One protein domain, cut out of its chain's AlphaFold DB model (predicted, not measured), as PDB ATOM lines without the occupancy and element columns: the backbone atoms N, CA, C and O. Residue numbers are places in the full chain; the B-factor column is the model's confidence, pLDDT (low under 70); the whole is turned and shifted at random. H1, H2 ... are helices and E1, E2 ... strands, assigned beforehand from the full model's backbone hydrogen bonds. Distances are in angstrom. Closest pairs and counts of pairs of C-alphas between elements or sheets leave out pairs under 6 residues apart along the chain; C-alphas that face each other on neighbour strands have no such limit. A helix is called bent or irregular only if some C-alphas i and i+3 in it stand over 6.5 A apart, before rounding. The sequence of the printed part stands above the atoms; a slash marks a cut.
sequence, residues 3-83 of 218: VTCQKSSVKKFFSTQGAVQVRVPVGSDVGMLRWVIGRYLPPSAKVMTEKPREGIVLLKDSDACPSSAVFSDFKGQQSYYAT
ATOM      1  N   VAL A   3     221.927 157.215 146.874       82.19
ATOM      2  CA  VAL A   3     221.984 158.156 147.990       82.19
ATOM      3  C   VAL A   3     220.737 157.963 148.832       82.19
ATOM      4  O   VAL A   3     219.620 158.113 148.329       82.19
ATOM      5  N   THR A   4     220.921 157.632 150.107       86.06
ATOM      6  CA  THR A   4     219.812 157.597 151.064       86.06
ATOM      7  C   THR A   4     219.586 159.005 151.579       86.06
ATOM      8  O   THR A   4     220.480 159.598 152.179       86.06
ATOM      9  N   CYS A   5     218.393 159.541 151.349       80.81
ATOM     10  CA  CYS A   5     218.054 160.889 151.758       80.81
ATOM     11  C   CYS A   5     216.985 160.866 152.842       80.81
ATOM     12  O   CYS A   5     215.963 160.204 152.682       80.81
ATOM     13  N   GLN A   6     217.195 161.593 153.934       81.69
ATOM     14  CA  GLN A   6     216.216 161.694 155.016       81.69
ATOM     15  C   GLN A   6     215.475 163.030 154.967       81.69
ATOM     16  O   GLN A   6     216.065 164.089 154.732       81.69
ATOM     17  N   LYS A   7     214.165 162.983 155.220       78.56
ATOM     18  CA  LYS A   7     213.320 164.172 155.332       78.56
ATOM     19  C   LYS A   7     213.426 164.763 156.736       78.56
ATOM     20  O   LYS A   7     212.909 164.182 157.686       78.56
ATOM     21  N   SER A   8     214.000 165.959 156.873       70.75
ATOM     22  CA  SER A   8     213.939 166.677 158.148       70.75
ATOM     23  C   SER A   8     212.608 167.425 158.265       70.75
ATOM     24  O   SER A   8     212.309 168.298 157.450       70.75
ATOM     25  N   SER A   9     211.813 167.129 159.291       68.00
ATOM     26  CA  SER A   9     210.800 168.069 159.787       68.00
ATOM     27  C   SER A   9     211.126 168.401 161.237       68.00
ATOM     28  O   SER A   9     211.554 167.515 161.974       68.00
ATOM     29  N   VAL A  10     210.893 169.648 161.662       61.84
ATOM     30  CA  VAL A  10     211.205 170.139 163.023       61.84
ATOM     31  C   VAL A  10     210.630 169.230 164.125       61.84
ATOM     32  O   VAL A  10     211.206 169.124 165.199       61.84
ATOM     33  N   LYS A  11     209.536 168.504 163.847       62.31
ATOM     34  CA  LYS A  11     208.899 167.562 164.783       62.31
ATOM     35  C   LYS A  11     209.384 166.106 164.691       62.31
ATOM     36  O   LYS A  11     209.019 165.316 165.551       62.31
ATOM     37  N   LYS A  12     210.146 165.715 163.663       58.19
ATOM     38  CA  LYS A  12     210.503 164.306 163.382       58.19
ATOM     39  C   LYS A  12     211.961 164.123 162.953       58.19
ATOM     40  O   LYS A  12     212.241 163.354 162.042       58.19
ATOM     41  N   PHE A  13     212.892 164.821 163.597       55.00
ATOM     42  CA  PHE A  13     214.318 164.736 163.252       55.00
ATOM     43  C   PHE A  13     214.942 163.337 163.437       55.00
ATOM     44  O   PHE A  13     215.987 163.081 162.858       55.00
ATOM     45  N   PHE A  14     214.302 162.425 164.183       56.00
ATOM     46  CA  PHE A  14     214.870 161.109 164.518       56.00
ATOM     47  C   PHE A  14     214.038 159.898 164.068       56.00
ATOM     48  O   PHE A  14     214.394 158.769 164.393       56.00
ATOM     49  N   SER A  15     212.930 160.076 163.333       55.41
ATOM     50  CA  SER A  15     212.194 158.918 162.804       55.41
ATOM     51  C   SER A  15     212.752 158.505 161.442       55.41
ATOM     52  O   SER A  15     212.676 159.281 160.495       55.41
ATOM     53  N   THR A  16     213.208 157.258 161.309       54.81
ATOM     54  CA  THR A  16     213.608 156.616 160.036       54.81
ATOM     55  C   THR A  16     212.464 156.483 159.021       54.81
ATOM     56  O   THR A  16     212.694 156.102 157.874       54.81
ATOM     57  N   GLN A  17     211.226 156.820 159.402       60.09
ATOM     58  CA  GLN A  17     210.110 156.961 158.468       60.09
ATOM     59  C   GLN A  17     210.351 158.143 157.518       60.09
ATOM     60  O   GLN A  17     210.259 159.301 157.921       60.09
ATOM     61  N   GLY A  18     210.604 157.840 156.242       74.81
ATOM     62  CA  GLY A  18     210.735 158.840 155.176       74.81
ATOM     63  C   GLY A  18     212.115 158.931 154.528       74.81
ATOM     64  O   GLY A  18     212.439 159.980 153.971       74.81
ATOM     65  N   ALA A  19     212.925 157.872 154.604       89.25
ATOM     66  CA  ALA A  19     214.094 157.753 153.745       89.25
ATOM     67  C   ALA A  19     213.664 157.569 152.277       89.25
ATOM     68  O   ALA A  19     212.756 156.792 151.983       89.25
ATOM     69  N   VAL A  20     214.324 158.277 151.369       93.88
ATOM     70  CA  VAL A  20     214.152 158.169 149.918       93.88
ATOM     71  C   VAL A  20     215.490 157.808 149.288       93.88
ATOM     72  O   VAL A  20     216.534 158.292 149.718       93.88
ATOM     73  N   GLN A  21     215.472 156.956 148.274       96.12
ATOM     74  CA  GLN A  21     216.658 156.581 147.517       96.12
ATOM     75  C   GLN A  21     216.756 157.407 146.238       96.12
ATOM     76  O   GLN A  21     215.768 157.601 145.530       96.12
ATOM     77  N   VAL A  22     217.956 157.888 145.925       97.19
ATOM     78  CA  VAL A  22     218.216 158.613 144.679       97.19
ATOM     79  C   VAL A  22     219.382 157.975 143.940       97.19
ATOM     80  O   VAL A  22     220.469 157.830 144.500       97.19
ATOM     81  N   ARG A  23     219.168 157.605 142.676       97.44
ATOM     82  CA  ARG A  23     220.205 157.068 141.792       97.44
ATOM     83  C   ARG A  23     220.850 158.199 141.003       97.44
ATOM     84  O   ARG A  23     220.209 158.809 140.150       97.44
ATOM     85  N   VAL A  24     222.135 158.425 141.257       96.44
ATOM     86  CA  VAL A  24     222.981 159.379 140.519       96.44
ATOM     87  C   VAL A  24     224.188 158.670 139.892       96.44
ATOM     88  O   VAL A  24     224.601 157.611 140.397       96.44
ATOM     89  N   PRO A  25     224.775 159.204 138.805       94.81
ATOM     90  CA  PRO A  25     226.053 158.724 138.284       94.81
ATOM     91  C   PRO A  25     227.167 158.718 139.344       94.81
ATOM     92  O   PRO A  25     227.121 159.415 140.358       94.81
ATOM     93  N   VAL A  26     228.177 157.871 139.144       94.25
ATOM     94  CA  VAL A  26     229.353 157.842 140.027       94.25
ATOM     95  C   VAL A  26     230.150 159.133 139.836       94.25
ATOM     96  O   VAL A  26     230.363 159.554 138.705       94.25
ATOM     97  N   GLY A  27     230.586 159.748 140.938       95.56
ATOM     98  CA  GLY A  27     231.343 161.006 140.909       95.56
ATOM     99  C   GLY A  27     230.489 162.260 140.712       95.56
ATOM    100  O   GLY A  27     231.045 163.338 140.542       95.56
ATOM    101  N   SER A  28     229.159 162.139 140.736       97.38
ATOM    102  CA  SER A  28     228.255 163.289 140.701       97.38
ATOM    103  C   SER A  28     228.409 164.203 141.918       97.38
ATOM    104  O   SER A  28     228.843 163.779 142.992       97.38
ATOM    105  N   ASP A  29     227.995 165.453 141.747       98.12
ATOM    106  CA  ASP A  29     227.918 166.470 142.789       98.12
ATOM    107  C   ASP A  29     226.488 166.605 143.352       98.12
ATOM    108  O   ASP A  29     225.545 165.904 142.956       98.12
ATOM    109  N   VAL A  30     226.322 167.483 144.338       97.88
ATOM    110  CA  VAL A  30     225.015 167.784 144.936       97.88
ATOM    111  C   VAL A  30     224.079 168.482 143.941       97.88
ATOM    112  O   VAL A  30     222.866 168.274 144.009       97.88
ATOM    113  N   GLY A  31     224.606 169.247 142.984       98.06
ATOM    114  CA  GLY A  31     223.824 169.848 141.903       98.06
ATOM    115  C   GLY A  31     223.085 168.796 141.070       98.06
ATOM    116  O   GLY A  31     221.871 168.892 140.875       98.06
ATOM    117  N   MET A  32     223.776 167.731 140.667       97.75
ATOM    118  CA  MET A  32     223.186 166.592 139.958       97.75
ATOM    119  C   MET A  32     222.149 165.855 140.816       97.75
ATOM    120  O   MET A  32     221.077 165.501 140.324       97.75
ATOM    121  N   LEU A  33     222.417 165.665 142.114       97.56
ATOM    122  CA  LEU A  33     221.443 165.085 143.051       97.56
ATOM    123  C   LEU A  33     220.140 165.899 143.077       97.56
ATOM    124  O   LEU A  33     219.051 165.332 142.940       97.56
ATOM    125  N   ARG A  34     220.242 167.230 143.197       97.62
ATOM    126  CA  ARG A  34     219.083 168.133 143.125       97.62
ATOM    127  C   ARG A  34     218.373 168.023 141.787       97.62
ATOM    128  O   ARG A  34     217.147 167.970 141.765       97.62
ATOM    129  N   TRP A  35     219.120 167.963 140.690       97.06
ATOM    130  CA  TRP A  35     218.556 167.859 139.349       97.06
ATOM    131  C   TRP A  35     217.748 166.567 139.157       97.06
ATOM    132  O   TRP A  35     216.612 166.622 138.680       97.06
ATOM    133  N   VAL A  36     218.254 165.411 139.610       97.06
ATOM    134  CA  VAL A  36     217.526 164.125 139.548       97.06
ATOM    135  C   VAL A  36     216.210 164.193 140.329       97.06
ATOM    136  O   VAL A  36     215.157 163.780 139.828       97.06
ATOM    137  N   ILE A  37     216.231 164.787 141.524       96.31
ATOM    138  CA  ILE A  37     215.023 164.994 142.335       96.31
ATOM    139  C   ILE A  37     214.083 166.020 141.675       96.31
ATOM    140  O   ILE A  37     212.862 165.863 141.689       96.31
ATOM    141  N   GLY A  38     214.633 167.054 141.043       95.81
ATOM    142  CA  GLY A  38     213.901 168.097 140.335       95.81
ATOM    143  C   GLY A  38     212.987 168.903 141.260       95.81
ATOM    144  O   GLY A  38     213.354 169.276 142.372       95.81
ATOM    145  N   ARG A  39     211.749 169.147 140.816       95.25
ATOM    146  CA  ARG A  39     210.770 170.014 141.505       95.25
ATOM    147  C   ARG A  39     210.413 169.607 142.941       95.25
ATOM    148  O   ARG A  39     209.796 170.389 143.660       95.25
ATOM    149  N   TYR A  40     210.742 168.383 143.350       95.50
ATOM    150  CA  TYR A  40     210.452 167.879 144.693       95.50
ATOM    151  C   TYR A  40     211.431 168.393 145.756       95.50
ATOM    152  O   TYR A  40     211.147 168.269 146.949       95.50
ATOM    153  N   LEU A  41     212.543 169.003 145.335       95.88
ATOM    154  CA  LEU A  41     213.510 169.663 146.198       95.88
ATOM    155  C   LEU A  41     213.661 171.121 145.732       95.88
ATOM    156  O   LEU A  41     214.357 171.376 144.750       95.88
ATOM    157  N   PRO A  42     212.971 172.086 146.371       95.56
ATOM    158  CA  PRO A  42     213.003 173.473 145.918       95.56
ATOM    159  C   PRO A  42     214.430 174.048 145.975       95.56
ATOM    160  O   PRO A  42     215.225 173.600 146.803       95.56
ATOM    161  N   PRO A  43     214.765 175.081 145.177       96.31
ATOM    162  CA  PRO A  43     216.107 175.679 145.185       96.31
ATOM    163  C   PRO A  43     216.556 176.185 146.564       96.31
ATOM    164  O   PRO A  43     217.736 176.147 146.889       96.31
ATOM    165  N   SER A  44     215.607 176.610 147.406       96.00
ATOM    166  CA  SER A  44     215.862 177.055 148.782       96.00
ATOM    167  C   SER A  44     216.150 175.918 149.770       96.00
ATOM    168  O   SER A  44     216.576 176.190 150.892       96.00
ATOM    169  N   ALA A  45     215.881 174.663 149.400       96.19
ATOM    170  CA  ALA A  45     216.117 173.521 150.271       96.19
ATOM    171  C   ALA A  45     217.610 173.350 150.542       96.19
ATOM    172  O   ALA A  45     218.434 173.469 149.636       96.19
ATOM    173  N   LYS A  46     217.961 173.013 151.777       96.38
ATOM    174  CA  LYS A  46     219.328 172.727 152.206       96.38
ATOM    175  C   LYS A  46     219.621 171.243 152.040       96.38
ATOM    176  O   LYS A  46     218.802 170.412 152.429       96.38
ATOM    177  N   VAL A  47     220.796 170.929 151.499       96.56
ATOM    178  CA  VAL A  47     221.335 169.567 151.446       96.56
ATOM    179  C   VAL A  47     222.441 169.477 152.480       96.56
ATOM    180  O   VAL A  47     223.373 170.273 152.462       96.56
ATOM    181  N   MET A  48     222.315 168.547 153.412       97.06
ATOM    182  CA  MET A  48     223.244 168.387 154.524       97.06
ATOM    183  C   MET A  48     223.751 166.952 154.575       97.06
ATOM    184  O   MET A  48     223.078 166.038 154.108       97.06
ATOM    185  N   THR A  49     224.918 166.736 155.161       96.25
ATOM    186  CA  THR A  49     225.435 165.394 155.444       96.25
ATOM    187  C   THR A  49     226.107 165.381 156.809       96.25
ATOM    188  O   THR A  49     226.572 166.419 157.280       96.25
ATOM    189  N   GLU A  50     226.134 164.224 157.459       95.56
ATOM    190  CA  GLU A  50     226.853 164.050 158.716       95.56
ATOM    191  C   GLU A  50     228.306 163.675 158.419       95.56
ATOM    192  O   GLU A  50     228.582 162.689 157.734       95.56
ATOM    193  N   LYS A  51     229.244 164.468 158.933       95.50
ATOM    194  CA  LYS A  51     230.678 164.204 158.836       95.50
ATOM    195  C   LYS A  51     231.236 163.799 160.201       95.50
ATOM    196  O   LYS A  51     230.901 164.433 161.209       95.50
ATOM    197  N   PRO A  52     232.143 162.805 160.261       96.00
ATOM    198  CA  PRO A  52     232.834 162.468 161.499       96.00
ATOM    199  C   PRO A  52     233.512 163.707 162.098       96.00
ATOM    200  O   PRO A  52     234.239 164.404 161.398       96.00
ATOM    201  N   ARG A  53     233.303 163.957 163.396       96.00
ATOM    202  CA  ARG A  53     233.864 165.083 164.184       96.00
ATOM    203  C   ARG A  53     233.319 166.485 163.875       96.00
ATOM    204  O   ARG A  53     233.436 167.345 164.738       96.00
ATOM    205  N   GLU A  54     232.712 166.713 162.713       96.19
ATOM    206  CA  GLU A  54     232.119 168.012 162.345       96.19
ATOM    207  C   GLU A  54     230.598 168.064 162.581       96.19
ATOM    208  O   GLU A  54     230.025 169.147 162.683       96.19
ATOM    209  N   GLY A  55     229.938 166.907 162.699       95.25
ATOM    210  CA  GLY A  55     228.484 166.828 162.832       95.25
ATOM    211  C   GLY A  55     227.779 167.083 161.499       95.25
ATOM    212  O   GLY A  55     228.258 166.665 160.446       95.25
ATOM    213  N   ILE A  56     226.616 167.741 161.531       95.25
ATOM    214  CA  ILE A  56     225.829 168.041 160.327       95.25
ATOM    215  C   ILE A  56     226.433 169.245 159.598       95.25
ATOM    216  O   ILE A  56     226.436 170.359 160.119       95.25
ATOM    217  N   VAL A  57     226.877 169.033 158.360       97.44
ATOM    218  CA  VAL A  57     227.480 170.058 157.501       97.44
ATOM    219  C   VAL A  57     226.579 170.344 156.304       97.44
ATOM    220  O   VAL A  57     226.044 169.427 155.680       97.44
ATOM    221  N   LEU A  58     226.411 171.628 155.976       97.75
ATOM    222  CA  LEU A  58     225.695 172.083 154.784       97.75
ATOM    223  C   LEU A  58     226.572 171.901 153.538       97.75
ATOM    224  O   LEU A  58     227.705 172.375 153.517       97.75
ATOM    225  N   LEU A  59     226.023 171.266 152.505       98.00
ATOM    226  CA  LEU A  59     226.690 171.050 151.226       98.00
ATOM    227  C   LEU A  59     226.265 172.093 150.185       98.00
ATOM    228  O   LEU A  59     225.099 172.497 150.119       98.00
ATOM    229  N   LYS A  60     227.225 172.506 149.360       98.19
ATOM    230  CA  LYS A  60     227.046 173.313 148.148       98.19
ATOM    231  C   LYS A  60     226.802 172.403 146.950       98.19
ATOM    232  O   LYS A  60     227.206 171.248 146.957       98.19
ATOM    233  N   ASP A  61     226.226 172.952 145.885       98.31
ATOM    234  CA  ASP A  61     225.939 172.187 144.666       98.31
ATOM    235  C   ASP A  61     227.204 171.634 143.991       98.31
ATOM    236  O   ASP A  61     227.141 170.572 143.387       98.31
ATOM    237  N   SER A  62     228.349 172.306 144.156       98.31
ATOM    238  CA  SER A  62     229.658 171.863 143.657       98.31
ATOM    239  C   SER A  62     230.336 170.791 144.515       98.31
ATOM    240  O   SER A  62     231.387 170.283 144.130       98.31
ATOM    241  N   ASP A  63     229.814 170.501 145.710       98.19
ATOM    242  CA  ASP A  63     230.409 169.494 146.585       98.19
ATOM    243  C   ASP A  63     230.090 168.089 146.062       98.19
ATOM    244  O   ASP A  63     229.010 167.836 145.523       98.19
ATOM    245  N   ALA A  64     231.020 167.152 146.258       97.81
ATOM    246  CA  ALA A  64     230.813 165.756 145.886       97.81
ATOM    247  C   ALA A  64     229.564 165.180 146.573       97.81
ATOM    248  O   ALA A  64     229.340 165.388 147.770       97.81
ATOM    249  N   CYS A  65     228.762 164.429 145.820       97.62
ATOM    250  CA  CYS A  65     227.533 163.841 146.328       97.62
ATOM    251  C   CYS A  65     227.850 162.767 147.392       97.62
ATOM    252  O   CYS A  65     228.540 161.788 147.080       97.62
ATOM    253  N   PRO A  66     227.378 162.914 148.645       96.50
ATOM    254  CA  PRO A  66     227.631 161.929 149.693       96.50
ATOM    255  C   PRO A  66     226.782 160.667 149.476       96.50
ATOM    256  O   PRO A  66     225.761 160.691 148.794       96.50
ATOM    257  N   SER A  67     227.146 159.556 150.124       95.06
ATOM    258  CA  SER A  67     226.321 158.333 150.135       95.06
ATOM    259  C   SER A  67     225.027 158.477 150.955       95.06
ATOM    260  O   SER A  67     224.065 157.741 150.735       95.06
ATOM    261  N   SER A  68     224.991 159.432 151.889       94.88
ATOM    262  CA  SER A  68     223.829 159.767 152.713       94.88
ATOM    263  C   SER A  68     223.680 161.282 152.836       94.88
ATOM    264  O   SER A  68     224.659 161.992 153.089       94.88
ATOM    265  N   ALA A  69     222.457 161.775 152.663       95.44
ATOM    266  CA  ALA A  69     222.132 163.193 152.738       95.44
ATOM    267  C   ALA A  69     220.841 163.443 153.533       95.44
ATOM    268  O   ALA A  69     219.965 162.590 153.653       95.44
ATOM    269  N   VAL A  70     220.687 164.650 154.060       94.88
ATOM    270  CA  VAL A  70     219.460 165.127 154.699       94.88
ATOM    271  C   VAL A  70     218.982 166.351 153.939       94.88
ATOM    272  O   VAL A  70     219.763 167.266 153.671       94.88
ATOM    273  N   PHE A  71     217.698 166.374 153.596       94.31
ATOM    274  CA  PHE A  71     217.086 167.484 152.873       94.31
ATOM    275  C   PHE A  71     216.140 168.272 153.773       94.31
ATOM    276  O   PHE A  71     215.264 167.692 154.427       94.31
ATOM    277  N   SER A  72     216.258 169.602 153.741       93.88
ATOM    278  CA  SER A  72     215.174 170.471 154.207       93.88
ATOM    279  C   SER A  72     214.077 170.560 153.143       93.88
ATOM    280  O   SER A  72     214.334 170.398 151.953       93.88
ATOM    281  N   ASP A  73     212.835 170.802 153.566       91.38
ATOM    282  CA  ASP A  73     211.720 171.169 152.676       91.38
ATOM    283  C   ASP A  73     211.440 170.199 151.514       91.38
ATOM    284  O   ASP A  73     210.883 170.589 150.487       91.38
ATOM    285  N   PHE A  74     211.794 168.920 151.672       92.88
ATOM    286  CA  PHE A  74     211.536 167.895 150.667       92.88
ATOM    287  C   PHE A  74     210.028 167.629 150.519       92.88
ATOM    288  O   PHE A  74     209.338 167.240 151.474       92.88
ATOM    289  N   LYS A  75     209.522 167.823 149.296       93.62
ATOM    290  CA  LYS A  75     208.100 167.697 148.924       93.62
ATOM    291  C   LYS A  75     207.792 166.419 148.144       93.62
ATOM    292  O   LYS A  75     206.656 166.226 147.719       93.62
ATOM    293  N   GLY A  76     208.791 165.567 147.926       91.94
ATOM    294  CA  GLY A  76     208.611 164.303 147.230       91.94
ATOM    295  C   GLY A  76     207.778 163.305 148.027       91.94
ATOM    296  O   GLY A  76     207.774 163.315 149.260       91.94
ATOM    297  N   GLN A  77     207.058 162.459 147.295       91.31
ATOM    298  CA  GLN A  77     206.259 161.358 147.839       91.31
ATOM    299  C   GLN A  77     206.777 159.988 147.390       91.31
ATOM    300  O   GLN A  77     206.357 158.979 147.945       91.31
ATOM    301  N   GLN A  78     207.670 159.939 146.395       92.44
ATOM    302  CA  GLN A  78     208.215 158.676 145.905       92.44
ATOM    303  C   GLN A  78     209.325 158.195 146.843       92.44
ATOM    304  O   GLN A  78     210.076 158.997 147.398       92.44
ATOM    305  N   SER A  79     209.437 156.879 146.999       93.75
ATOM    306  CA  SER A  79     210.528 156.234 147.736       93.75
ATOM    307  C   SER A  79     211.830 156.191 146.934       93.75
ATOM    308  O   SER A  79     212.895 156.010 147.523       93.75
ATOM    309  N   TYR A  80     211.763 156.384 145.612       96.25
ATOM    310  CA  TYR A  80     212.894 156.239 144.707       96.25
ATOM    311  C   TYR A  80     212.865 157.276 143.578       96.25
ATOM    312  O   TYR A  80     211.837 157.455 142.928       96.25
ATOM    313  N   TYR A  81     214.001 157.923 143.314       97.25
ATOM    314  CA  TYR A  81     214.190 158.867 142.211       97.25
ATOM    315  C   TYR A  81     215.402 158.470 141.373       97.25
ATOM    316  O   TYR A  81     216.477 158.186 141.898       97.25
ATOM    317  N   ALA A  82     215.255 158.499 140.055       97.69
ATOM    318  CA  ALA A  82     216.342 158.243 139.122       97.69
ATOM    319  C   ALA A  82     216.159 159.067 137.852       97.69
ATOM    320  O   ALA A  82     215.087 159.600 137.578       97.69
ATOM    321  N   THR A  83     217.209 159.167 137.055       97.31
ATOM    322  CA  THR A  83     217.113 159.652 135.682       97.31
ATOM    323  C   THR A  83     217.977 158.762 134.811       97.31
ATOM    324  O   THR A  83     219.100 158.434 135.188       97.31
TER     325      THR A  83
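AT A GLANCE: This is residues 3 to 83 of the 218 residues of the protein "Hypothetical protein" of Alexandrium andersonii (UniProt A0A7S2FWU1). One strongly twisted sheet of five strands has a single helix, H1, packed over one of its faces. The hairpin E1 and E2 makes one side of the sheet, the hairpin E3 and E4 makes the other, and E5 fills the place between them; the closing stretch folds back beside E2, where residues 80 to 81 pair with it. The printed part has 81 residues, with the named elements E1, E2, H1, E3, E4 and E5 in that order along the chain. The sheet runs E2, E1, E5, E3, E4 and is mixed; the class is mixed, helices and strands, with 35 residues, under half, in named elements. The whole is compact, with a radius of gyration of the C-alphas of 11.7 A, and rounded, spanning 32 by 31 by 21 A.

HOW THE PARTS SIT: Begin at the inner strands E1, residues 3 to 7, and E5, residues 68 to 71: they are parallel at 32 degrees, with N 6 and O 69 3.0 A apart, within hydrogen-bond range. On the other side of E1 look for the edge strand E2, residues 19 to 23, antiparallel at 146 degrees, with N 5 and O 20 at 2.8 A. The other neighbour of E5 is E3, residues 47 to 51, antiparallel at 138 degrees, with N 70 and O 48 at 2.8 A. The other edge strand is E4, residues 55 to 59, antiparallel to E3 at 143 degrees, with N 51 and O 55 at 2.8 A. H1, residues 30 to 40, is on the sheet at a height of 8.6 A: two layers, a helix on one face of a sheet. It is only just over E1, on which 3 of its 11 C-alphas fall, and runs slantwise to the strands, at 48 degrees to E1 on the local plane. Its closest C-alphas to E2 are those of Leu 33 and Val 22, 7.4 A apart, and to E4 those of Val 30 and Leu 59, 7.3 A apart. E2, H1 and E3 form a split strand-helix-strand unit, two strands of one sheet with a helix between them along the chain and with E1 and E5 between them in the sheet, and its crossover is right-handed. In H1, 5 of 7 O i to N i+4 pairs are within hydrogen-bond range.

IN THESE COORDINATES: Find C-alpha 3 at (221.984, 158.156, 147.990), from which E1 runs 12.9 A; E2 covers 13.4 A, E3 13.1 A, E4 12.5 A and E5 10.2 A. H1 starts at C-alpha 30, (225.015, 167.784, 144.936), and runs 14.6 A; it is irregular, with C-alphas 36 and 39 9.2 A apart. E5 ends at C-alpha 71, (217.086, 167.484, 152.873).

THE WHOLE: The two C-alphas farthest apart are those of Lys 11 and Val 26, at 33.6 A. The printed part has no cut. The link from E1 to E2, 11 residues, is long; residues 72 to 83 hold no named element. Mean pLDDT of the printed part is 90.4, and residues 9 to 17 are under 70.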